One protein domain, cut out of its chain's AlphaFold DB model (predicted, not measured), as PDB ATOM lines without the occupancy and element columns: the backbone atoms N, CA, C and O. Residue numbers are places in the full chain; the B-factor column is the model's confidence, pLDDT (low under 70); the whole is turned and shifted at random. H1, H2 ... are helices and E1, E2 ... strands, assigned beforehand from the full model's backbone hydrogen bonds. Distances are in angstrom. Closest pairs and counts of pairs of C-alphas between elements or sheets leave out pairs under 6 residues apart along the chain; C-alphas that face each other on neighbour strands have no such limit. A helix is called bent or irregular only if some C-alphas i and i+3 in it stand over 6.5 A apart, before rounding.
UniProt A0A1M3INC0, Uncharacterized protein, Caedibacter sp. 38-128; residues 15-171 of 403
ATOM      1  N   MET A  15     -50.603  22.088 -10.974       73.50
ATOM      2  CA  MET A  15     -50.380  22.887  -9.768       73.50
ATOM      3  C   MET A  15     -49.884  24.276 -10.163       73.50
ATOM      4  O   MET A  15     -48.826  24.409 -10.771       73.50
ATOM      5  N   ASN A  16     -50.637  25.314  -9.806       76.00
ATOM      6  CA  ASN A  16     -50.278  26.695 -10.113       76.00
ATOM      7  C   ASN A  16     -49.465  27.313  -8.970       76.00
ATOM      8  O   ASN A  16     -49.828  27.199  -7.800       76.00
ATOM      9  N   ILE A  17     -48.378  28.001  -9.318       78.44
ATOM     10  CA  ILE A  17     -47.579  28.827  -8.406       78.44
ATOM     11  C   ILE A  17     -47.301  30.184  -9.057       78.44
ATOM     12  O   ILE A  17     -47.232  30.286 -10.279       78.44
ATOM     13  N   ASN A  18     -47.090  31.220  -8.252       79.75
ATOM     14  CA  ASN A  18     -46.542  32.491  -8.719       79.75
ATOM     15  C   ASN A  18     -45.040  32.490  -8.421       79.75
ATOM     16  O   ASN A  18     -44.622  32.762  -7.289       79.75
ATOM     17  N   GLU A  19     -44.234  32.131  -9.416       80.44
ATOM     18  CA  GLU A  19     -42.776  32.102  -9.316       80.44
ATOM     19  C   GLU A  19     -42.214  33.458  -9.744       80.44
ATOM     20  O   GLU A  19     -42.531  33.985 -10.806       80.44
ATOM     21  N   LYS A  20     -41.384  34.046  -8.891       78.19
ATOM     22  CA  LYS A  20     -40.692  35.302  -9.145       78.19
ATOM     23  C   LYS A  20     -39.199  35.034  -9.143       78.19
ATOM     24  O   LYS A  20     -38.598  34.787  -8.095       78.19
ATOM     25  N   LEU A  21     -38.603  35.071 -10.325       70.81
ATOM     26  CA  LEU A  21     -37.182  34.813 -10.506       70.81
ATOM     27  C   LEU A  21     -36.362  36.017 -10.016       70.81
ATOM     28  O   LEU A  21     -36.637  37.159 -10.376       70.81
ATOM     29  N   LYS A  22     -35.355  35.753  -9.181       72.94
ATOM     30  CA  LYS A  22     -34.321  36.714  -8.777       72.94
ATOM     31  C   LYS A  22     -33.186  36.678  -9.793       72.94
ATOM     32  O   LYS A  22     -32.927  35.656 -10.438       72.94
ATOM     33  N   LEU A  23     -32.512  37.808  -9.938       63.41
ATOM     34  CA  LEU A  23     -31.572  38.051 -11.029       63.41
ATOM     35  C   LEU A  23     -30.192  37.456 -10.787       63.41
ATOM     36  O   LEU A  23     -29.447  37.204 -11.730       63.41
ATOM     37  N   GLU A  24     -29.878  37.145  -9.537       63.84
ATOM     38  CA  GLU A  24     -28.661  36.471  -9.099       63.84
ATOM     39  C   GLU A  24     -28.384  35.160  -9.856       63.84
ATOM     40  O   GLU A  24     -27.221  34.841 -10.086       63.84
ATOM     41  N   GLN A  25     -29.417  34.436 -10.307       57.91
ATOM     42  CA  GLN A  25     -29.245  33.226 -11.128       57.91
ATOM     43  C   GLN A  25     -28.841  33.522 -12.588       57.91
ATOM     44  O   GLN A  25     -28.307  32.645 -13.264       57.91
ATOM     45  N   PHE A  26     -29.118  34.736 -13.075       53.59
ATOM     46  CA  PHE A  26     -28.797  35.210 -14.426       53.59
ATOM     47  C   PHE A  26     -27.471  35.972 -14.483       53.59
ATOM     48  O   PHE A  26     -26.919  36.107 -15.579       53.59
ATOM     49  N   LYS A  27     -26.968  36.452 -13.330       57.81
ATOM     50  CA  LYS A  27     -25.700  37.185 -13.228       57.81
ATOM     51  C   LYS A  27     -24.591  36.410 -13.921       57.81
ATOM     52  O   LYS A  27     -24.353  35.221 -13.676       57.81
ATOM     53  N   SER A  28     -23.930  37.111 -14.826       49.16
ATOM     54  CA  SER A  28     -22.823  36.574 -15.596       49.16
ATOM     55  C   SER A  28     -21.593  36.328 -14.699       49.16
ATOM     56  O   SER A  28     -21.555  36.738 -13.542       49.16
ATOM     57  N   ILE A  29     -20.583  35.598 -15.200       47.47
ATOM     58  CA  ILE A  29     -19.433  35.118 -14.391       47.47
ATOM     59  C   ILE A  29     -18.602  36.268 -13.772       47.47
ATOM     60  O   ILE A  29     -17.890  36.041 -12.798       47.47
ATOM     61  N   PHE A  30     -18.825  37.515 -14.209       52.31
ATOM     62  CA  PHE A  30     -18.388  38.776 -13.586       52.31
ATOM     63  C   PHE A  30     -19.017  39.048 -12.195       52.31
ATOM     64  O   PHE A  30     -19.282  40.186 -11.814       52.31
ATOM     65  N   ILE A  31     -19.208  38.003 -11.385       48.31
ATOM     66  CA  ILE A  31     -19.609  38.049  -9.971       48.31
ATOM     67  C   ILE A  31     -18.688  39.004  -9.189       48.31
ATOM     68  O   ILE A  31     -19.112  39.680  -8.256       48.31
ATOM     69  N   SER A  32     -17.440  39.115  -9.642       44.34
ATOM     70  CA  SER A  32     -16.379  39.969  -9.123       44.34
ATOM     71  C   SER A  32     -16.454  41.463  -9.504       44.34
ATOM     72  O   SER A  32     -15.578  42.217  -9.100       44.34
ATOM     73  N   THR A  33     -17.456  41.921 -10.261       45.44
ATOM     74  CA  THR A  33     -17.750  43.365 -10.448       45.44
ATOM     75  C   THR A  33     -19.135  43.748  -9.912       45.44
ATOM     76  O   THR A  33     -19.603  44.868 -10.110       45.44
ATOM     77  N   GLY A  34     -19.818  42.820  -9.231       42.53
ATOM     78  CA  GLY A  34     -21.249  42.901  -8.929       42.53
ATOM     79  C   GLY A  34     -21.683  43.951  -7.902       42.53
ATOM     80  O   GLY A  34     -22.884  44.108  -7.707       42.53
ATOM     81  N   ASN A  35     -20.752  44.663  -7.256       42.78
ATOM     82  CA  ASN A  35     -21.072  45.609  -6.181       42.78
ATOM     83  C   ASN A  35     -21.275  47.065  -6.624       42.78
ATOM     84  O   ASN A  35     -21.757  47.864  -5.826       42.78
ATOM     85  N   VAL A  36     -20.977  47.401  -7.884       39.69
ATOM     86  CA  VAL A  36     -21.257  48.738  -8.452       39.69
ATOM     87  C   VAL A  36     -22.510  48.741  -9.346       39.69
ATOM     88  O   VAL A  36     -22.977  49.788  -9.782       39.69
ATOM     89  N   ILE A  37     -23.110  47.568  -9.579       41.19
ATOM     90  CA  ILE A  37     -24.436  47.456 -10.191       41.19
ATOM     91  C   ILE A  37     -25.466  47.608  -9.066       41.19
ATOM     92  O   ILE A  37     -25.757  46.652  -8.344       41.19
ATOM     93  N   GLU A  38     -26.002  48.822  -8.897       40.84
ATOM     94  CA  GLU A  38     -27.136  49.060  -7.998       40.84
ATOM     95  C   GLU A  38     -28.310  48.120  -8.317       40.84
ATOM     96  O   GLU A  38     -28.441  47.591  -9.424       40.84
ATOM     97  N   LYS A  39     -29.181  47.907  -7.322       41.09
ATOM     98  CA  LYS A  39     -30.304  46.958  -7.363       41.09
ATOM     99  C   LYS A  39     -31.337  47.300  -8.444       41.09
ATOM    100  O   LYS A  39     -32.411  47.831  -8.159       41.09
ATOM    101  N   LEU A  40     -31.047  46.904  -9.678       39.97
ATOM    102  CA  LEU A  40     -32.021  46.700 -10.742       39.97
ATOM    103  C   LEU A  40     -32.895  45.500 -10.368       39.97
ATOM    104  O   LEU A  40     -32.696  44.392 -10.848       39.97
ATOM    105  N   ASP A  41     -33.853  45.740  -9.476       39.66
ATOM    106  CA  ASP A  41     -34.832  44.781  -8.961       39.66
ATOM    107  C   ASP A  41     -35.855  44.421 -10.065       39.66
ATOM    108  O   ASP A  41     -37.022  44.826 -10.038       39.66
ATOM    109  N   CYS A  42     -35.425  43.675 -11.091       40.47
ATOM    110  CA  CYS A  42     -36.324  43.145 -12.117       40.47
ATOM    111  C   CYS A  42     -37.166  42.001 -11.542       40.47
ATOM    112  O   CYS A  42     -36.865  40.814 -11.649       40.47
ATOM    113  N   ASN A  43     -38.235  42.412 -10.875       47.84
ATOM    114  CA  ASN A  43     -39.136  41.571 -10.118       47.84
ATOM    115  C   ASN A  43     -40.325  41.149 -10.991       47.84
ATOM    116  O   ASN A  43     -41.394  41.753 -10.896       47.84
ATOM    117  N   GLN A  44     -40.158  40.127 -11.831       54.09
ATOM    118  CA  GLN A  44     -41.269  39.576 -12.614       54.09
ATOM    119  C   GLN A  44     -41.916  38.373 -11.942       54.09
ATOM    120  O   GLN A  44     -41.229  37.435 -11.553       54.09
ATOM    121  N   ASN A  45     -43.244  38.414 -11.841       57.06
ATOM    122  CA  ASN A  45     -44.065  37.294 -11.406       57.06
ATOM    123  C   ASN A  45     -44.516  36.518 -12.647       57.06
ATOM    124  O   ASN A  45     -45.211  37.079 -13.492       57.06
ATOM    125  N   GLU A  46     -44.170  35.242 -12.726       62.47
ATOM    126  CA  GLU A  46     -44.668  34.310 -13.731       62.47
ATOM    127  C   GLU A  46     -45.658  33.349 -13.053       62.47
ATOM    128  O   GLU A  46     -45.335  32.706 -12.047       62.47
ATOM    129  N   LEU A  47     -46.885  33.262 -13.577       66.69
ATOM    130  CA  LEU A  47     -47.815  32.210 -13.168       66.69
ATOM    131  C   LEU A  47     -47.361  30.917 -13.841       66.69
ATOM    132  O   LEU A  47     -47.514  30.748 -15.051       66.69
ATOM    133  N   ARG A  48     -46.798  30.005 -13.056       67.06
ATOM    134  CA  ARG A  48     -46.247  28.752 -13.553       67.06
ATOM    135  C   ARG A  48     -47.175  27.596 -13.207       67.06
ATOM    136  O   ARG A  48     -47.372  27.271 -12.037       67.06
ATOM    137  N   THR A  49     -47.711  26.959 -14.241       65.69
ATOM    138  CA  THR A  49     -48.449  25.700 -14.126       65.69
ATOM    139  C   THR A  49     -47.463  24.540 -14.178       65.69
ATOM    140  O   THR A  49     -46.828  24.290 -15.204       65.69
ATOM    141  N   LEU A  50     -47.312  23.835 -13.061       65.75
ATOM    142  CA  LEU A  50     -46.500  22.629 -12.962       65.75
ATOM    143  C   LEU A  50     -47.326  21.427 -13.430       65.75
ATOM    144  O   LEU A  50     -48.378  21.136 -12.858       65.75
ATOM    145  N   THR A  51     -46.827  20.733 -14.451       59.28
ATOM    146  CA  THR A  51     -47.344  19.454 -14.951       59.28
ATOM    147  C   THR A  51     -46.215  18.434 -15.010       59.28
ATOM    148  O   THR A  51     -45.088  18.753 -15.385       59.28
ATOM    149  N   PHE A  52     -46.521  17.186 -14.667       65.06
ATOM    150  CA  PHE A  52     -45.583  16.065 -14.709       65.06
ATOM    151  C   PHE A  52     -46.259  14.856 -15.369       65.06
ATOM    152  O   PHE A  52     -47.464  14.650 -15.245       65.06
ATOM    153  N   SER A  53     -45.482  14.051 -16.094       56.91
ATOM    154  CA  SER A  53     -45.991  12.921 -16.894       56.91
ATOM    155  C   SER A  53     -45.667  11.543 -16.308       56.91
ATOM    156  O   SER A  53     -46.262  10.541 -16.707       56.91
ATOM    157  N   LYS A  54     -44.721  11.475 -15.368       81.31
ATOM    158  CA  LYS A  54     -44.252  10.254 -14.703       81.31
ATOM    159  C   LYS A  54     -44.127  10.522 -13.207       81.31
ATOM    160  O   LYS A  54     -43.720  11.615 -12.823       81.31
ATOM    161  N   LEU A  55     -44.472   9.529 -12.394       86.50
ATOM    162  CA  LEU A  55     -44.377   9.601 -10.937       86.50
ATOM    163  C   LEU A  55     -43.072   8.991 -10.428       86.50
ATOM    164  O   LEU A  55     -42.554   8.061 -11.039       86.50
ATOM    165  N   ILE A  56     -42.573   9.478  -9.294       86.75
ATOM    166  CA  ILE A  56     -41.518   8.806  -8.518       86.75
ATOM    167  C   ILE A  56     -42.009   7.410  -8.101       86.75
ATOM    168  O   ILE A  56     -43.139   7.258  -7.636       86.75
ATOM    169  N   ILE A  57     -41.167   6.388  -8.289       88.62
ATOM    170  CA  ILE A  57     -41.498   4.979  -8.036       88.62
ATOM    171  C   ILE A  57     -40.720   4.475  -6.812       88.62
ATOM    172  O   ILE A  57     -39.496   4.613  -6.739       88.62
ATOM    173  N   GLN A  58     -41.440   3.871  -5.864       84.50
ATOM    174  CA  GLN A  58     -40.873   3.179  -4.703       84.50
ATOM    175  C   GLN A  58     -40.006   1.971  -5.107       84.50
ATOM    176  O   GLN A  58     -40.258   1.331  -6.127       84.50
ATOM    177  N   LEU A  59     -38.983   1.670  -4.306       85.12
ATOM    178  CA  LEU A  59     -38.144   0.473  -4.455       85.12
ATOM    179  C   LEU A  59     -38.404  -0.463  -3.265       85.12
ATOM    180  O   LEU A  59     -39.551  -0.812  -3.009       85.12
ATOM    181  N   ASP A  60     -37.360  -0.839  -2.523       79.44
ATOM    182  CA  ASP A  60     -37.453  -1.679  -1.321       79.44
ATOM    183  C   ASP A  60     -38.024  -0.925  -0.103       79.44
ATOM    184  O   ASP A  60     -38.327  -1.530   0.924       79.44
ATOM    185  N   GLU A  61     -38.157   0.401  -0.203       83.88
ATOM    186  CA  GLU A  61     -38.782   1.256   0.801       83.88
ATOM    187  C   GLU A  61     -39.761   2.258   0.177       83.88
ATOM    188  O   GLU A  61     -39.567   2.737  -0.947       83.88
ATOM    189  N   ASP A  62     -40.795   2.597   0.950       88.56
ATOM    190  CA  ASP A  62     -41.776   3.614   0.587       88.56
ATOM    191  C   ASP A  62     -41.163   5.027   0.640       88.56
ATOM    192  O   ASP A  62     -40.225   5.329   1.392       88.56
ATOM    193  N   ILE A  63     -41.707   5.893  -0.206       93.31
ATOM    194  CA  ILE A  63     -41.234   7.235  -0.504       93.31
ATOM    195  C   ILE A  63     -41.384   8.132   0.730       93.31
ATOM    196  O   ILE A  63     -42.425   8.139   1.385       93.31
ATOM    197  N   ARG A  64     -40.358   8.933   1.033       95.31
ATOM    198  CA  ARG A  64     -40.367   9.918   2.130       95.31
ATOM    199  C   ARG A  64     -39.860  11.268   1.642       95.31
ATOM    200  O   ARG A  64     -38.818  11.339   0.994       95.31
ATOM    201  N   PHE A  65     -40.544  12.344   2.020       96.00
ATOM    202  CA  PHE A  65     -40.119  13.719   1.747       96.00
ATOM    203  C   PHE A  65     -39.902  14.496   3.043       96.00
ATOM    204  O   PHE A  65     -40.594  14.271   4.036       96.00
ATOM    205  N   LYS A  66     -38.989  15.466   3.003       95.00
ATOM    206  CA  LYS A  66     -38.923  16.546   3.993       95.00
ATOM    207  C   LYS A  66     -38.836  17.905   3.317       95.00
ATOM    208  O   LYS A  66     -38.438  17.989   2.153       95.00
ATOM    209  N   LEU A  67     -39.157  18.960   4.059       93.44
ATOM    210  CA  LEU A  67     -38.855  20.333   3.649       93.44
ATOM    211  C   LEU A  67     -37.360  20.492   3.340       93.44
ATOM    212  O   LEU A  67     -36.506  20.012   4.090       93.44
ATOM    213  N   ASN A  68     -37.042  21.183   2.248       92.19
ATOM    214  CA  ASN A  68     -35.667  21.554   1.935       92.19
ATOM    215  C   ASN A  68     -35.096  22.433   3.079       92.19
ATOM    216  O   ASN A  68     -35.731  23.422   3.443       92.19
ATOM    217  N   PRO A  69     -33.937  22.104   3.682       88.31
ATOM    218  CA  PRO A  69     -33.348  22.921   4.747       88.31
ATOM    219  C   PRO A  69     -32.789  24.272   4.264       88.31
ATOM    220  O   PRO A  69     -32.574  25.159   5.088       88.31
ATOM    221  N   ASP A  70     -32.547  24.440   2.959       86.31
ATOM    222  CA  ASP A  70     -31.843  25.599   2.391       86.31
ATOM    223  C   ASP A  70     -32.763  26.758   1.945       86.31
ATOM    224  O   ASP A  70     -32.269  27.819   1.535       86.31
ATOM    225  N   ILE A  71     -34.089  26.586   2.045       86.88
ATOM    226  CA  ILE A  71     -35.105  27.600   1.702       86.88
ATOM    227  C   ILE A  71     -35.592  28.376   2.935       86.88
ATOM    228  O   ILE A  71     -35.607  27.873   4.057       86.88
ATOM    229  N   ASN A  72     -36.073  29.601   2.725       86.88
ATOM    230  CA  ASN A  72     -36.710  30.417   3.759       86.88
ATOM    231  C   ASN A  72     -38.226  30.422   3.534       86.88
ATOM    232  O   ASN A  72     -38.690  30.887   2.499       86.88
ATOM    233  N   LEU A  73     -39.014  29.925   4.487       88.19
ATOM    234  CA  LEU A  73     -40.477  29.899   4.363       88.19
ATOM    235  C   LEU A  73     -41.091  31.298   4.539       88.19
ATOM    236  O   LEU A  73     -40.701  32.043   5.443       88.19
ATOM    237  N   THR A  74     -42.089  31.628   3.718       85.25
ATOM    238  CA  THR A  74     -42.880  32.865   3.826       85.25
ATOM    239  C   THR A  74     -44.282  32.566   4.365       85.25
ATOM    240  O   THR A  74     -44.811  31.472   4.170       85.25
ATOM    241  N   TYR A  75     -44.892  33.522   5.078       81.50
ATOM    242  CA  TYR A  75     -46.136  33.304   5.833       81.50
ATOM    243  C   TYR A  75     -47.141  34.447   5.672       81.50
ATOM    244  O   TYR A  75     -46.756  35.596   5.445       81.50
ATOM    245  N   THR A  76     -48.430  34.138   5.819       63.56
ATOM    246  CA  THR A  76     -49.515  35.037   5.389       63.56
ATOM    247  C   THR A  76     -49.906  36.118   6.418       63.56
ATOM    248  O   THR A  76     -50.407  37.155   5.992       63.56
ATOM    249  N   ASN A  77     -49.680  35.914   7.734       55.12
ATOM    250  CA  ASN A  77     -49.734  36.874   8.878       55.12
ATOM    251  C   ASN A  77     -49.623  36.087  10.223       55.12
ATOM    252  O   ASN A  77     -49.791  34.877  10.181       55.12
ATOM    253  N   GLN A  78     -49.367  36.608  11.444       41.91
ATOM    254  CA  GLN A  78     -48.928  37.922  11.977       41.91
ATOM    255  C   GLN A  78     -47.913  37.697  13.141       41.91
ATOM    256  O   GLN A  78     -48.310  37.189  14.187       41.91
ATOM    257  N   HIS A  79     -46.650  38.142  13.024       34.62
ATOM    258  CA  HIS A  79     -45.811  38.660  14.138       34.62
ATOM    259  C   HIS A  79     -44.445  39.155  13.606       34.62
ATOM    260  O   HIS A  79     -43.799  38.436  12.842       34.62
ATOM    261  N   PRO A  80     -43.937  40.339  14.008       38.88
ATOM    262  CA  PRO A  80     -42.656  40.842  13.517       38.88
ATOM    263  C   PRO A  80     -41.473  40.325  14.351       38.88
ATOM    264  O   PRO A  80     -41.132  40.914  15.378       38.88
ATOM    265  N   LYS A  81     -40.831  39.245  13.887       33.31
ATOM    266  CA  LYS A  81     -39.378  38.957  13.984       33.31
ATOM    267  C   LYS A  81     -39.090  37.606  13.325       33.31
ATOM    268  O   LYS A  81     -39.809  36.643  13.561       33.31
ATOM    269  N   GLY A  82     -38.063  37.554  12.477       37.81
ATOM    270  CA  GLY A  82     -37.820  36.409  11.599       37.81
ATOM    271  C   GLY A  82     -37.560  35.104  12.351       37.81
ATOM    272  O   GLY A  82     -36.569  34.990  13.074       37.81
ATOM    273  N   LEU A  83     -38.403  34.096  12.111       37.59
ATOM    274  CA  LEU A  83     -38.076  32.706  12.411       37.59
ATOM    275  C   LEU A  83     -37.150  32.173  11.310       37.59
ATOM    276  O   LEU A  83     -37.605  31.654  10.293       37.59
ATOM    277  N   LYS A  84     -35.837  32.258  11.535       34.22
ATOM    278  CA  LYS A  84     -34.926  31.278  10.937       34.22
ATOM    279  C   LYS A  84     -35.169  29.955  11.657       34.22
ATOM    280  O   LYS A  84     -34.700  29.784  12.781       34.22
ATOM    281  N   ILE A  85     -35.898  29.034  11.030       40.84
ATOM    282  CA  ILE A  85     -35.886  27.634  11.460       40.84
ATOM    283  C   ILE A  85     -34.516  27.094  11.056       40.84
ATOM    284  O   ILE A  85     -34.293  26.722   9.909       40.84
ATOM    285  N   ALA A  86     -33.561  27.140  11.984       29.61
ATOM    286  CA  ALA A  86     -32.255  26.544  11.768       29.61
ATOM    287  C   ALA A  86     -32.430  25.022  11.705       29.61
ATOM    288  O   ALA A  86     -32.668  24.388  12.732       29.61
ATOM    289  N   ALA A  87     -32.298  24.448  10.509       34.66
ATOM    290  CA  ALA A  87     -32.322  23.006  10.267       34.66
ATOM    291  C   ALA A  87     -31.020  22.319  10.739       34.66
ATOM    292  O   ALA A  87     -30.381  21.575   9.999       34.66
ATOM    293  N   HIS A  88     -30.622  22.586  11.986       26.86
ATOM    294  CA  HIS A  88     -29.577  21.867  12.707       26.86
ATOM    295  C   HIS A  88     -30.206  21.048  13.839       26.86
ATOM    296  O   HIS A  88     -31.146  21.490  14.499       26.86
ATOM    297  N   GLU A  89     -29.645  19.863  14.074       29.92
ATOM    298  CA  GLU A  89     -30.201  18.741  14.853       29.92
ATOM    299  C   GLU A  89     -30.294  18.970  16.382       29.92
ATOM    300  O   GLU A  89     -30.279  18.024  17.166       29.92
ATOM    301  N   SER A  90     -30.383  20.222  16.840       31.44
ATOM    302  CA  SER A  90     -30.413  20.585  18.263       31.44
ATOM    303  C   SER A  90     -31.358  21.745  18.617       31.44
ATOM    304  O   SER A  90     -31.299  22.265  19.734       31.44
ATOM    305  N   ALA A  91     -32.215  22.195  17.695       31.97
ATOM    306  CA  ALA A  91     -33.212  23.228  17.982       31.97
ATOM    307  C   ALA A  91     -34.463  22.624  18.649       31.97
ATOM    308  O   ALA A  91     -35.088  21.719  18.105       31.97
ATOM    309  N   LYS A  92     -34.844  23.149  19.824       30.39
ATOM    310  CA  LYS A  92     -36.087  22.776  20.525       30.39
ATOM    311  C   LYS A  92     -37.291  22.924  19.593       30.39
ATOM    312  O   LYS A  92     -37.473  23.992  19.013       30.39
ATOM    313  N   GLU A  93     -38.128  21.890  19.529       33.81
ATOM    314  CA  GLU A  93     -39.386  21.897  18.781       33.81
ATOM    315  C   GLU A  93     -40.260  23.087  19.207       33.81
ATOM    316  O   GLU A  93     -40.801  23.129  20.314       33.81
ATOM    317  N   ILE A  94     -40.402  24.075  18.320       37.38
ATOM    318  CA  ILE A  94     -41.460  25.078  18.425       37.38
ATOM    319  C   ILE A  94     -42.658  24.483  17.678       37.38
ATOM    320  O   ILE A  94     -42.548  24.290  16.465       37.38
ATOM    321  N   PRO A  95     -43.785  24.174  18.345       39.91
ATOM    322  CA  PRO A  95     -44.913  23.528  17.688       39.91
ATOM    323  C   PRO A  95     -45.509  24.458  16.627       39.91
ATOM    324  O   PRO A  95     -46.122  25.483  16.943       39.91
ATOM    325  N   PHE A  96     -45.318  24.098  15.357       49.34
ATOM    326  CA  PHE A  96     -45.890  24.825  14.233       49.34
ATOM    327  C   PHE A  96     -47.409  24.647  14.232       49.34
ATOM    328  O   PHE A  96     -47.920  23.542  14.058       49.34
ATOM    329  N   ASN A  97     -48.146  25.737  14.445       50.06
ATOM    330  CA  ASN A  97     -49.600  25.688  14.491       50.06
ATOM    331  C   ASN A  97     -50.213  26.086  13.139       50.06
ATOM    332  O   ASN A  97     -50.423  27.274  12.870       50.06
ATOM    333  N   CYS A  98     -50.574  25.080  12.336       51.25
ATOM    334  CA  CYS A  98     -51.283  25.249  11.063       51.25
ATOM    335  C   CYS A  98     -52.629  25.994  11.190       51.25
ATOM    336  O   CYS A  98     -53.144  26.465  10.184       51.25
ATOM    337  N   SER A  99     -53.213  26.147  12.391       50.09
ATOM    338  CA  SER A  99     -54.440  26.945  12.579       50.09
ATOM    339  C   SER A  99     -54.205  28.457  12.692       50.09
ATOM    340  O   SER A  99     -55.167  29.214  12.835       50.09
ATOM    341  N   LYS A 100     -52.942  28.911  12.660       53.69
ATOM    342  CA  LYS A 100     -52.572  30.333  12.789       53.69
ATOM    343  C   LYS A 100     -51.556  30.827  11.761       53.69
ATOM    344  O   LYS A 100     -51.593  32.009  11.441       53.69
ATOM    345  N   ASN A 101     -50.689  29.955  11.246       62.97
ATOM    346  CA  ASN A 101     -49.669  30.310  10.259       62.97
ATOM    347  C   ASN A 101     -49.841  29.457   8.995       62.97
ATOM    348  O   ASN A 101     -49.574  28.258   9.026       62.97
ATOM    349  N   PHE A 102     -50.230  30.082   7.886       74.00
ATOM    350  CA  PHE A 102     -50.217  29.461   6.558       74.00
ATOM    351  C   PHE A 102     -48.865  29.728   5.889       74.00
ATOM    352  O   PHE A 102     -48.356  30.851   5.971       74.00
ATOM    353  N   ILE A 103     -48.272  28.708   5.255       81.88
ATOM    354  CA  ILE A 103     -47.090  28.891   4.401       81.88
ATOM    355  C   ILE A 103     -47.571  29.499   3.090       81.88
ATOM    356  O   ILE A 103     -48.190  28.815   2.281       81.88
ATOM    357  N   LYS A 104     -47.231  30.770   2.882       86.75
ATOM    358  CA  LYS A 104     -47.497  31.511   1.648       86.75
ATOM    359  C   LYS A 104     -46.584  31.068   0.500       86.75
ATOM    360  O   LYS A 104     -46.893  31.285  -0.668       86.75
ATOM    361  N   GLY A 105     -45.440  30.467   0.818       89.00
ATOM    362  CA  GLY A 105     -44.448  30.055  -0.164       89.00
ATOM    363  C   GLY A 105     -43.041  29.985   0.417       89.00
ATOM    364  O   GLY A 105     -42.863  29.719   1.609       89.00
ATOM    365  N   PHE A 106     -42.034  30.228  -0.421       90.69
ATOM    366  CA  PHE A 106     -40.632  30.195  -0.006       90.69
ATOM    367  C   PHE A 106     -39.722  31.132  -0.810       90.69
ATOM    368  O   PHE A 106     -40.035  31.549  -1.924       90.69
ATOM    369  N   ASP A 107     -38.570  31.433  -0.220       89.19
ATOM    370  CA  ASP A 107     -37.506  32.280  -0.740       89.19
ATOM    371  C   ASP A 107     -36.156  31.551  -0.695       89.19
ATOM    372  O   ASP A 107     -35.693  31.132   0.371       89.19
ATOM    373  N   ASP A 108     -35.479  31.488  -1.837       86.06
ATOM    374  CA  ASP A 108     -34.083  31.056  -1.967       86.06
ATOM    375  C   ASP A 108     -33.230  32.181  -2.610       86.06
ATOM    376  O   ASP A 108     -33.695  33.322  -2.733       86.06
ATOM    377  N   ALA A 109     -31.964  31.939  -2.956       81.62
ATOM    378  CA  ALA A 109     -31.099  32.957  -3.568       81.62
ATOM    379  C   ALA A 109     -31.411  33.223  -5.054       81.62
ATOM    380  O   ALA A 109     -31.003  34.252  -5.588       81.62
ATOM    381  N   CYS A 110     -32.141  32.326  -5.719       79.56
ATOM    382  CA  CYS A 110     -32.525  32.407  -7.127       79.56
ATOM    383  C   CYS A 110     -33.974  32.855  -7.344       79.56
ATOM    384  O   CYS A 110     -34.286  33.331  -8.432       79.56
ATOM    385  N   LYS A 111     -34.884  32.720  -6.375       84.31
ATOM    386  CA  LYS A 111     -36.311  33.022  -6.573       84.31
ATOM    387  C   LYS A 111     -37.108  33.244  -5.288       84.31
ATOM    388  O   LYS A 111     -36.656  32.973  -4.175       84.31
ATOM    389  N   THR A 112     -38.314  33.763  -5.480       86.81
ATOM    390  CA  THR A 112     -39.421  33.815  -4.523       86.81
ATOM    391  C   THR A 112     -40.585  33.052  -5.145       86.81
ATOM    392  O   THR A 112     -41.049  33.425  -6.217       86.81
ATOM    393  N   VAL A 113     -41.095  32.011  -4.499       88.06
ATOM    394  CA  VAL A 113     -42.318  31.319  -4.927       88.06
ATOM    395  C   VAL A 113     -43.436  31.692  -3.966       88.06
ATOM    396  O   VAL A 113     -43.263  31.561  -2.758       88.06
ATOM    397  N   ASN A 114     -44.583  32.127  -4.489       88.81
ATOM    398  CA  ASN A 114     -45.829  32.238  -3.730       88.81
ATOM    399  C   ASN A 114     -46.799  31.158  -4.223       88.81
ATOM    400  O   ASN A 114     -46.985  30.980  -5.429       88.81
ATOM    401  N   PHE A 115     -47.428  30.452  -3.297       88.12
ATOM    402  CA  PHE A 115     -48.468  29.471  -3.579       88.12
ATOM    403  C   PHE A 115     -49.812  30.169  -3.848       88.12
ATOM    404  O   PHE A 115     -49.987  31.348  -3.534       88.12
ATOM    405  N   THR A 116     -50.758  29.473  -4.488       84.25
ATOM    406  CA  THR A 116     -52.155  29.939  -4.525       84.25
ATOM    407  C   THR A 116     -52.859  29.553  -3.227       84.25
ATOM    408  O   THR A 116     -52.426  28.636  -2.532       84.25
ATOM    409  N   PHE A 117     -53.959  30.227  -2.891       81.56
ATOM    410  CA  PHE A 117     -54.673  30.011  -1.629       81.56
ATOM    411  C   PHE A 117     -55.159  28.558  -1.441       81.56
ATOM    412  O   PHE A 117     -55.171  28.032  -0.326       81.56
ATOM    413  N   GLU A 118     -55.512  27.886  -2.537       81.69
ATOM    414  CA  GLU A 118     -55.894  26.473  -2.562       81.69
ATOM    415  C   GLU A 118     -54.711  25.590  -2.141       81.69
ATOM    416  O   GLU A 118     -54.847  24.735  -1.266       81.69
ATOM    417  N   LEU A 119     -53.530  25.852  -2.708       82.94
ATOM    418  CA  LEU A 119     -52.291  25.148  -2.387       82.94
ATOM    419  C   LEU A 119     -51.794  25.461  -0.965       82.94
ATOM    420  O   LEU A 119     -51.371  24.535  -0.278       82.94
ATOM    421  N   GLU A 120     -51.888  26.711  -0.490       83.94
ATOM    422  CA  GLU A 120     -51.600  27.062   0.917       83.94
ATOM    423  C   GLU A 120     -52.464  26.217   1.872       83.94
ATOM    424  O   GLU A 120     -51.967  25.657   2.855       83.94
ATOM    425  N   THR A 121     -53.758  26.091   1.557       81.12
ATOM    426  CA  THR A 121     -54.751  25.367   2.364       81.12
ATOM    427  C   THR A 121     -54.510  23.857   2.363       81.12
ATOM    428  O   THR A 121     -54.570  23.227   3.423       81.12
ATOM    429  N   GLU A 122     -54.222  23.259   1.204       81.44
ATOM    430  CA  GLU A 122     -53.892  21.835   1.118       81.44
ATOM    431  C   GLU A 122     -52.554  21.532   1.797       81.44
ATOM    432  O   GLU A 122     -52.501  20.660   2.664       81.44
ATOM    433  N   LEU A 123     -51.492  22.292   1.503       83.69
ATOM    434  CA  LEU A 123     -50.151  22.062   2.049       83.69
ATOM    435  C   LEU A 123     -50.132  22.061   3.585       83.69
ATOM    436  O   LEU A 123     -49.422  21.249   4.177       83.69
ATOM    437  N   CYS A 124     -50.955  22.884   4.243       82.75
ATOM    438  CA  CYS A 124     -51.087  22.891   5.705       82.75
ATOM    439  C   CYS A 124     -51.537  21.544   6.309       82.75
ATOM    440  O   CYS A 124     -51.261  21.297   7.485       82.75
ATOM    441  N   LYS A 125     -52.196  20.670   5.532       85.06
ATOM    442  CA  LYS A 125     -52.579  19.305   5.944       85.06
ATOM    443  C   LYS A 125     -51.412  18.323   5.849       85.06
ATOM    444  O   LYS A 125     -51.300  17.434   6.686       85.06
ATOM    445  N   PHE A 126     -50.561  18.480   4.835       86.44
ATOM    446  CA  PHE A 126     -49.416  17.599   4.580       86.44
ATOM    447  C   PHE A 126     -48.202  17.971   5.431       86.44
ATOM    448  O   PHE A 126     -47.472  17.086   5.867       86.44
ATOM    449  N   LEU A 127     -48.009  19.265   5.710       86.06
ATOM    450  CA  LEU A 127     -46.828  19.815   6.377       86.06
ATOM    451  C   LEU A 127     -46.372  19.072   7.651       86.06
ATOM    452  O   LEU A 127     -45.167  18.848   7.760       86.06
ATOM    453  N   PRO A 128     -47.254  18.645   8.584       88.12
ATOM    454  CA  PRO A 128     -46.834  17.916   9.788       88.12
ATOM    455  C   PRO A 128     -46.127  16.583   9.504       88.12
ATOM    456  O   PRO A 128     -45.405  16.084  10.361       88.12
ATOM    457  N   TYR A 129     -46.328  16.020   8.310       91.12
ATOM    458  CA  TYR A 129     -45.768  14.743   7.874       91.12
ATOM    459  C   TYR A 129     -44.580  14.904   6.905       91.12
ATOM    460  O   TYR A 129     -43.956  13.919   6.524       91.12
ATOM    461  N   LEU A 130     -44.228  16.132   6.503       92.38
ATOM    462  CA  LEU A 130     -43.085  16.419   5.620       92.38
ATOM    463  C   LEU A 130     -41.784  16.556   6.430       92.38
ATOM    464  O   LEU A 130     -41.040  17.534   6.304       92.38
ATOM    465  N   ASP A 131     -41.522  15.559   7.276       91.56
ATOM    466  CA  ASP A 131     -40.412  15.497   8.235       91.56
ATOM    467  C   ASP A 131     -39.312  14.489   7.849       91.56
ATOM    468  O   ASP A 131     -38.299  14.369   8.542       91.56
ATOM    469  N   GLY A 132     -39.490  13.764   6.739       92.56
ATOM    470  CA  GLY A 132     -38.575  12.725   6.262       92.56
ATOM    471  C   GLY A 132     -38.697  11.383   6.989       92.56
ATOM    472  O   GLY A 132     -37.942  10.464   6.663       92.56
ATOM    473  N   LYS A 133     -39.628  11.255   7.945       93.19
ATOM    474  CA  LYS A 133     -39.919  10.014   8.684       93.19
ATOM    475  C   LYS A 133     -41.206   9.362   8.190       93.19
ATOM    476  O   LYS A 133     -41.223   8.150   8.000       93.19
ATOM    477  N   HIS A 134     -42.257  10.150   7.965       94.31
ATOM    478  CA  HIS A 134     -43.520   9.636   7.438       94.31
ATOM    479  C   HIS A 134     -43.379   9.278   5.958       94.31
ATOM    480  O   HIS A 134     -42.787  10.026   5.174       94.31
ATOM    481  N   THR A 135     -43.924   8.124   5.583       95.06
ATOM    482  CA  THR A 135     -43.954   7.660   4.197       95.06
ATOM    483  C   THR A 135     -45.217   8.118   3.470       95.06
ATOM    484  O   THR A 135     -46.179   8.568   4.099       95.06
ATOM    485  N   ILE A 136     -45.236   8.001   2.143       93.25
ATOM    486  CA  ILE A 136     -46.414   8.318   1.328       93.25
ATOM    487  C   ILE A 136     -47.625   7.465   1.736       93.25
ATOM    488  O   ILE A 136     -48.714   8.023   1.859       93.25
ATOM    489  N   CYS A 137     -47.444   6.171   2.014       93.19
ATOM    490  CA  CYS A 137     -48.501   5.287   2.517       93.19
ATOM    491  C   CYS A 137     -49.058   5.781   3.866       93.19
ATOM    492  O   CYS A 137     -50.258   6.020   3.992       93.19
ATOM    493  N   ASN A 138     -48.185   6.081   4.841       93.25
ATOM    494  CA  ASN A 138     -48.594   6.666   6.126       93.25
ATOM    495  C   ASN A 138     -49.384   7.980   5.959       93.25
ATOM    496  O   ASN A 138     -50.372   8.204   6.660       93.25
ATOM    497  N   ILE A 139     -48.955   8.861   5.050       92.81
ATOM    498  CA  ILE A 139     -49.628  10.140   4.769       92.81
ATOM    499  C   ILE A 139     -50.999   9.908   4.121       92.81
ATOM    500  O   ILE A 139     -51.975  10.559   4.500       92.81
ATOM    501  N   ALA A 140     -51.079   8.977   3.168       92.88
ATOM    502  CA  ALA A 140     -52.307   8.604   2.476       92.88
ATOM    503  C   ALA A 140     -53.364   8.065   3.457       92.88
ATOM    504  O   ALA A 140     -54.499   8.548   3.456       92.88
ATOM    505  N   ASP A 141     -52.964   7.168   4.365       92.94
ATOM    506  CA  ASP A 141     -53.810   6.643   5.441       92.94
ATOM    507  C   ASP A 141     -54.293   7.754   6.389       92.94
ATOM    508  O   ASP A 141     -55.499   7.905   6.617       92.94
ATOM    509  N   HIS A 142     -53.375   8.584   6.906       91.56
ATOM    510  CA  HIS A 142     -53.709   9.672   7.836       91.56
ATOM    511  C   HIS A 142     -54.666  10.714   7.239       91.56
ATOM    512  O   HIS A 142     -55.463  11.302   7.974       91.56
ATOM    513  N   LEU A 143     -54.601  10.945   5.926       88.69
ATOM    514  CA  LEU A 143     -55.445  11.908   5.213       88.69
ATOM    515  C   LEU A 143     -56.631  11.257   4.477       88.69
ATOM    516  O   LEU A 143     -57.429  11.974   3.874       88.69
ATOM    517  N   SER A 144     -56.790   9.930   4.563       90.19
ATOM    518  CA  SER A 144     -57.852   9.155   3.896       90.19
ATOM    519  C   SER A 144     -57.942   9.412   2.380       90.19
ATOM    520  O   SER A 144     -59.026   9.602   1.822       90.19
ATOM    521  N   THR A 145     -56.784   9.421   1.720       89.38
ATOM    522  CA  THR A 145     -56.576   9.665   0.280       89.38
ATOM    523  C   THR A 145     -55.693   8.552  -0.302       89.38
ATOM    524  O   THR A 145     -55.243   7.679   0.434       89.38
ATOM    525  N   SER A 146     -55.455   8.519  -1.613       90.19
ATOM    526  CA  SER A 146     -54.554   7.534  -2.225       90.19
ATOM    527  C   SER A 146     -53.107   8.031  -2.291       90.19
ATOM    528  O   SER A 146     -52.854   9.208  -2.538       90.19
ATOM    529  N   GLU A 147     -52.138   7.118  -2.183       89.75
ATOM    530  CA  GLU A 147     -50.700   7.399  -2.367       89.75
ATOM    531  C   GLU A 147     -50.409   8.181  -3.660       89.75
ATOM    532  O   GLU A 147     -49.572   9.082  -3.693       89.75
ATOM    533  N   LYS A 148     -51.158   7.877  -4.728       87.44
ATOM    534  CA  LYS A 148     -51.059   8.560  -6.021       87.44
ATOM    535  C   LYS A 148     -51.469  10.034  -5.936       87.44
ATOM    536  O   LYS A 148     -50.817  10.872  -6.549       87.44
ATOM    537  N   GLU A 149     -52.526  10.358  -5.193       85.31
ATOM    538  CA  GLU A 149     -52.962  11.742  -4.959       85.31
ATOM    539  C   GLU A 149     -51.957  12.505  -4.087       85.31
ATOM    540  O   GLU A 149     -51.647  13.656  -4.390       85.31
ATOM    541  N   VAL A 150     -51.369  11.852  -3.075       89.69
ATOM    542  CA  VAL A 150     -50.269  12.432  -2.283       89.69
ATOM    543  C   VAL A 150     -49.070  12.752  -3.185       89.69
ATOM    544  O   VAL A 150     -48.570  13.876  -3.174       89.69
ATOM    545  N   LEU A 151     -48.628  11.803  -4.018       89.94
ATOM    546  CA  LEU A 151     -47.515  12.018  -4.949       89.94
ATOM    547  C   LEU A 151     -47.812  13.096  -5.997       89.94
ATOM    548  O   LEU A 151     -46.917  13.880  -6.312       89.94
ATOM    549  N   HIS A 152     -49.049  13.187  -6.496       85.50
ATOM    550  CA  HIS A 152     -49.451  14.255  -7.415       85.50
ATOM    551  C   HIS A 152     -49.279  15.659  -6.814       85.50
ATOM    552  O   HIS A 152     -48.980  16.593  -7.557       85.50
ATOM    553  N   LEU A 153     -49.446  15.815  -5.497       85.81
ATOM    554  CA  LEU A 153     -49.240  17.089  -4.803       85.81
ATOM    555  C   LEU A 153     -47.767  17.326  -4.429       85.81
ATOM    556  O   LEU A 153     -47.261  18.441  -4.560       85.81
ATOM    557  N   LEU A 154     -47.066  16.293  -3.949       91.31
ATOM    558  CA  LEU A 154     -45.705  16.444  -3.420       91.31
ATOM    559  C   LEU A 154     -44.618  16.449  -4.505       91.31
ATOM    560  O   LEU A 154     -43.592  17.103  -4.320       91.31
ATOM    561  N   GLN A 155     -44.812  15.785  -5.648       91.69
ATOM    562  CA  GLN A 155     -43.795  15.771  -6.706       91.69
ATOM    563  C   GLN A 155     -43.544  17.158  -7.340       91.69
ATOM    564  O   GLN A 155     -42.373  17.511  -7.474       91.69
ATOM    565  N   PRO A 156     -44.555  17.992  -7.660       89.69
ATOM    566  CA  PRO A 156     -44.317  19.371  -8.098       89.69
ATOM    567  C   PRO A 156     -43.527  20.199  -7.073       89.69
ATOM    568  O   PRO A 156     -42.639  20.969  -7.438       89.69
ATOM    569  N   LEU A 157     -43.805  20.007  -5.776       92.00
ATOM    570  CA  LEU A 157     -43.076  20.655  -4.682       92.00
ATOM    571  C   LEU A 157     -41.614  20.172  -4.592       92.00
ATOM    572  O   LEU A 157     -40.714  20.972  -4.327       92.00
ATOM    573  N   TYR A 158     -41.346  18.895  -4.863       94.69
ATOM    574  CA  TYR A 158     -39.985  18.391  -5.059       94.69
ATOM    575  C   TYR A 158     -39.319  19.047  -6.281       94.69
ATOM    576  O   TYR A 158     -38.244  19.627  -6.142       94.69
ATOM    577  N   GLU A 159     -39.966  19.053  -7.449       92.38
ATOM    578  CA  GLU A 159     -39.408  19.595  -8.701       92.38
ATOM    579  C   GLU A 159     -38.990  21.067  -8.592       92.38
ATOM    580  O   GLU A 159     -37.937  21.434  -9.114       92.38
ATOM    581  N   ILE A 160     -39.746  21.907  -7.877       91.00
ATOM    582  CA  ILE A 160     -39.393  23.327  -7.673       91.00
ATOM    583  C   ILE A 160     -38.337  23.572  -6.586       91.00
ATOM    584  O   ILE A 160     -37.924  24.722  -6.422       91.00
ATOM    585  N   GLY A 161     -37.902  22.531  -5.868       93.19
ATOM    586  CA  GLY A 161     -36.911  22.605  -4.789       93.19
ATOM    587  C   GLY A 161     -37.481  22.873  -3.388       93.19
ATOM    588  O   GLY A 161     -36.701  23.132  -2.475       93.19
ATOM    589  N   PHE A 162     -38.804  22.805  -3.188       93.81
ATOM    590  CA  PHE A 162     -39.428  22.979  -1.866       93.81
ATOM    591  C   PHE A 162     -39.238  21.749  -0.963       93.81
ATOM    592  O   PHE A 162     -39.053  21.885   0.247       93.81
ATOM    593  N   LEU A 163     -39.249  20.548  -1.552       95.38
ATOM    594  CA  LEU A 163     -39.012  19.279  -0.855       95.38
ATOM    595  C   LEU A 163     -37.716  18.619  -1.310       95.38
ATOM    596  O   LEU A 163     -37.304  18.764  -2.459       95.38
ATOM    597  N   VAL A 164     -37.134  17.811  -0.426       95.06
ATOM    598  CA  VAL A 164     -36.057  16.869  -0.751       95.06
ATOM    599  C   VAL A 164     -36.498  15.436  -0.450       95.06
ATOM    600  O   VAL A 164     -37.157  15.160   0.559       95.06
ATOM    601  N   LEU A 165     -36.142  14.522  -1.350       95.00
ATOM    602  CA  LEU A 165     -36.415  13.092  -1.235       95.00
ATOM    603  C   LEU A 165     -35.481  12.465  -0.181       95.00
ATOM    604  O   LEU A 165     -34.271  12.673  -0.216       95.00
ATOM    605  N   CYS A 166     -36.046  11.716   0.765       93.62
ATOM    606  CA  CYS A 166     -35.343  11.080   1.893       93.62
ATOM    607  C   CYS A 166     -35.294   9.546   1.798       93.62
ATOM    608  O   CYS A 166     -34.888   8.873   2.750       93.62
ATOM    609  N   SER A 167     -35.754   8.999   0.677       91.75
ATOM    610  CA  SER A 167     -35.887   7.571   0.407       91.75
ATOM    611  C   SER A 167     -35.160   7.191  -0.878       91.75
ATOM    612  O   SER A 167     -35.047   7.979  -1.821       91.75
ATOM    613  N   LYS A 168     -34.701   5.948  -0.939       92.44
ATOM    614  CA  LYS A 168     -34.162   5.316  -2.137       92.44
ATOM    615  C   LYS A 168     -35.293   4.989  -3.112       92.44
ATOM    616  O   LYS A 168     -35.861   3.906  -3.078       92.44
ATOM    617  N   SER A 169     -35.610   5.931  -3.994       93.06
ATOM    618  CA  SER A 169     -36.683   5.793  -4.989       93.06
ATOM    619  C   SER A 169     -36.173   6.051  -6.411       93.06
ATOM    620  O   SER A 169     -35.227   6.817  -6.616       93.06
ATOM    621  N   LEU A 170     -36.810   5.431  -7.408       94.94
ATOM    622  CA  LEU A 170     -36.571   5.746  -8.817       94.94
ATOM    623  C   LEU A 170     -37.265   7.063  -9.158       94.94
ATOM    624  O   LEU A 170     -38.491   7.161  -9.101       94.94
ATOM    625  N   VAL A 171     -36.490   8.070  -9.548       95.31
ATOM    626  CA  VAL A 171     -37.015   9.392  -9.920       95.31
ATOM    627  C   VAL A 171     -36.994   9.526 -11.446       95.31
ATOM    628  O   VAL A 171     -35.974   9.178 -12.051       95.31
TER     629      VAL A 171
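This is residues 15 to 171 of the 403 residues of an uncharacterized protein of Caedibacter sp. 38-128 (UniProt A0A1M3INC0). A strongly twisted sheet of five strands and a small sheet of three are bridged by two helices, H2 and H4, which reach both; H3 packs on the first residues of H4. Residues 27 to 33, of which 30 to 33 belong to H1, stick out, and residues 76 to 102 make a long loop. The 157 printed residues have four named helices and nine named strands, in the order E1 H1 E2 E3 E4 E5 E6 H2 E7 H3 H4 E8 E9, a mixed class. The sheets, E2 E1 E6 E5 E4 and E7 E3 E8, are antiparallel throughout. The whole is compact, with a radius of gyration of the C-alphas of 17.4 A and spans of 54 by 38 by 32 A.

E1, residues 15 to 21, has antiparallel neighbours E2, residues 45 to 50, with N 17 and O 48 at 3.0 A, and E6, residues 111 to 115, with N 18 and O 114 at 2.8 A. E5, residues 103 to 107, forms hairpins with E6, N 113 and O 106 at 2.8 A, and with E4, residues 72 to 75, N 74 and O 105 at 2.9 A. E4 E5 E6 is a meander, each strand the antiparallel neighbour of the one before. H1, residues 30 to 33, stands free. E3, residues 64 to 67, pairs with E7, residues 131 to 135, N 132 and O 65 at 3.0 A, and with E8, residues 163 to 165, N 66 and O 164 at 3.1 A. H2, residues 117 to 129, is irregular, C-alphas 125 and 128 being 7.1 A apart; it stands at the large sheet's level, height 0.3 A, and only grazes the small sheet with residues 127 to 129. H3, residues 136 to 143, touches H4, residues 147 to 159, at a steep tilt of 66 degrees, opposite ways; their closest C-alphas, of Ala 140 and Glu 147, are 5.2 A apart. H4 has a height of 10.0 A over the small sheet and makes two layers with it, a helix on one face. E7, H3 H4, E8 is a split strand-helix-strand unit, two strands running the same way with E3 between them, its crossover right-handed. E9, residues 169 to 171, pairs with no named strand. Every O i to N i+4 pair is within hydrogen-bond range in H3, 5 of 9 in H2 and 7 of 9 in H4; H1 is too short for such a pair.

E1 begins at C-alpha 15 (-50.380, 22.887, -9.768) and is 17.8 A long; E2 is 14.9 A. H2 is 20.1 A, H4 17.8 A. E9 ends at C-alpha 171 (-37.015, 9.392, -9.920).

The C-alphas farthest apart, of Val 36 and Ser 144, are 55.3 A apart. The printed part has no cut. The links H1 to E2, E2 to E3 and E4 to E5 are long. The model's pLDDT is under 70 in residues 23 to 53 and 76 to 101.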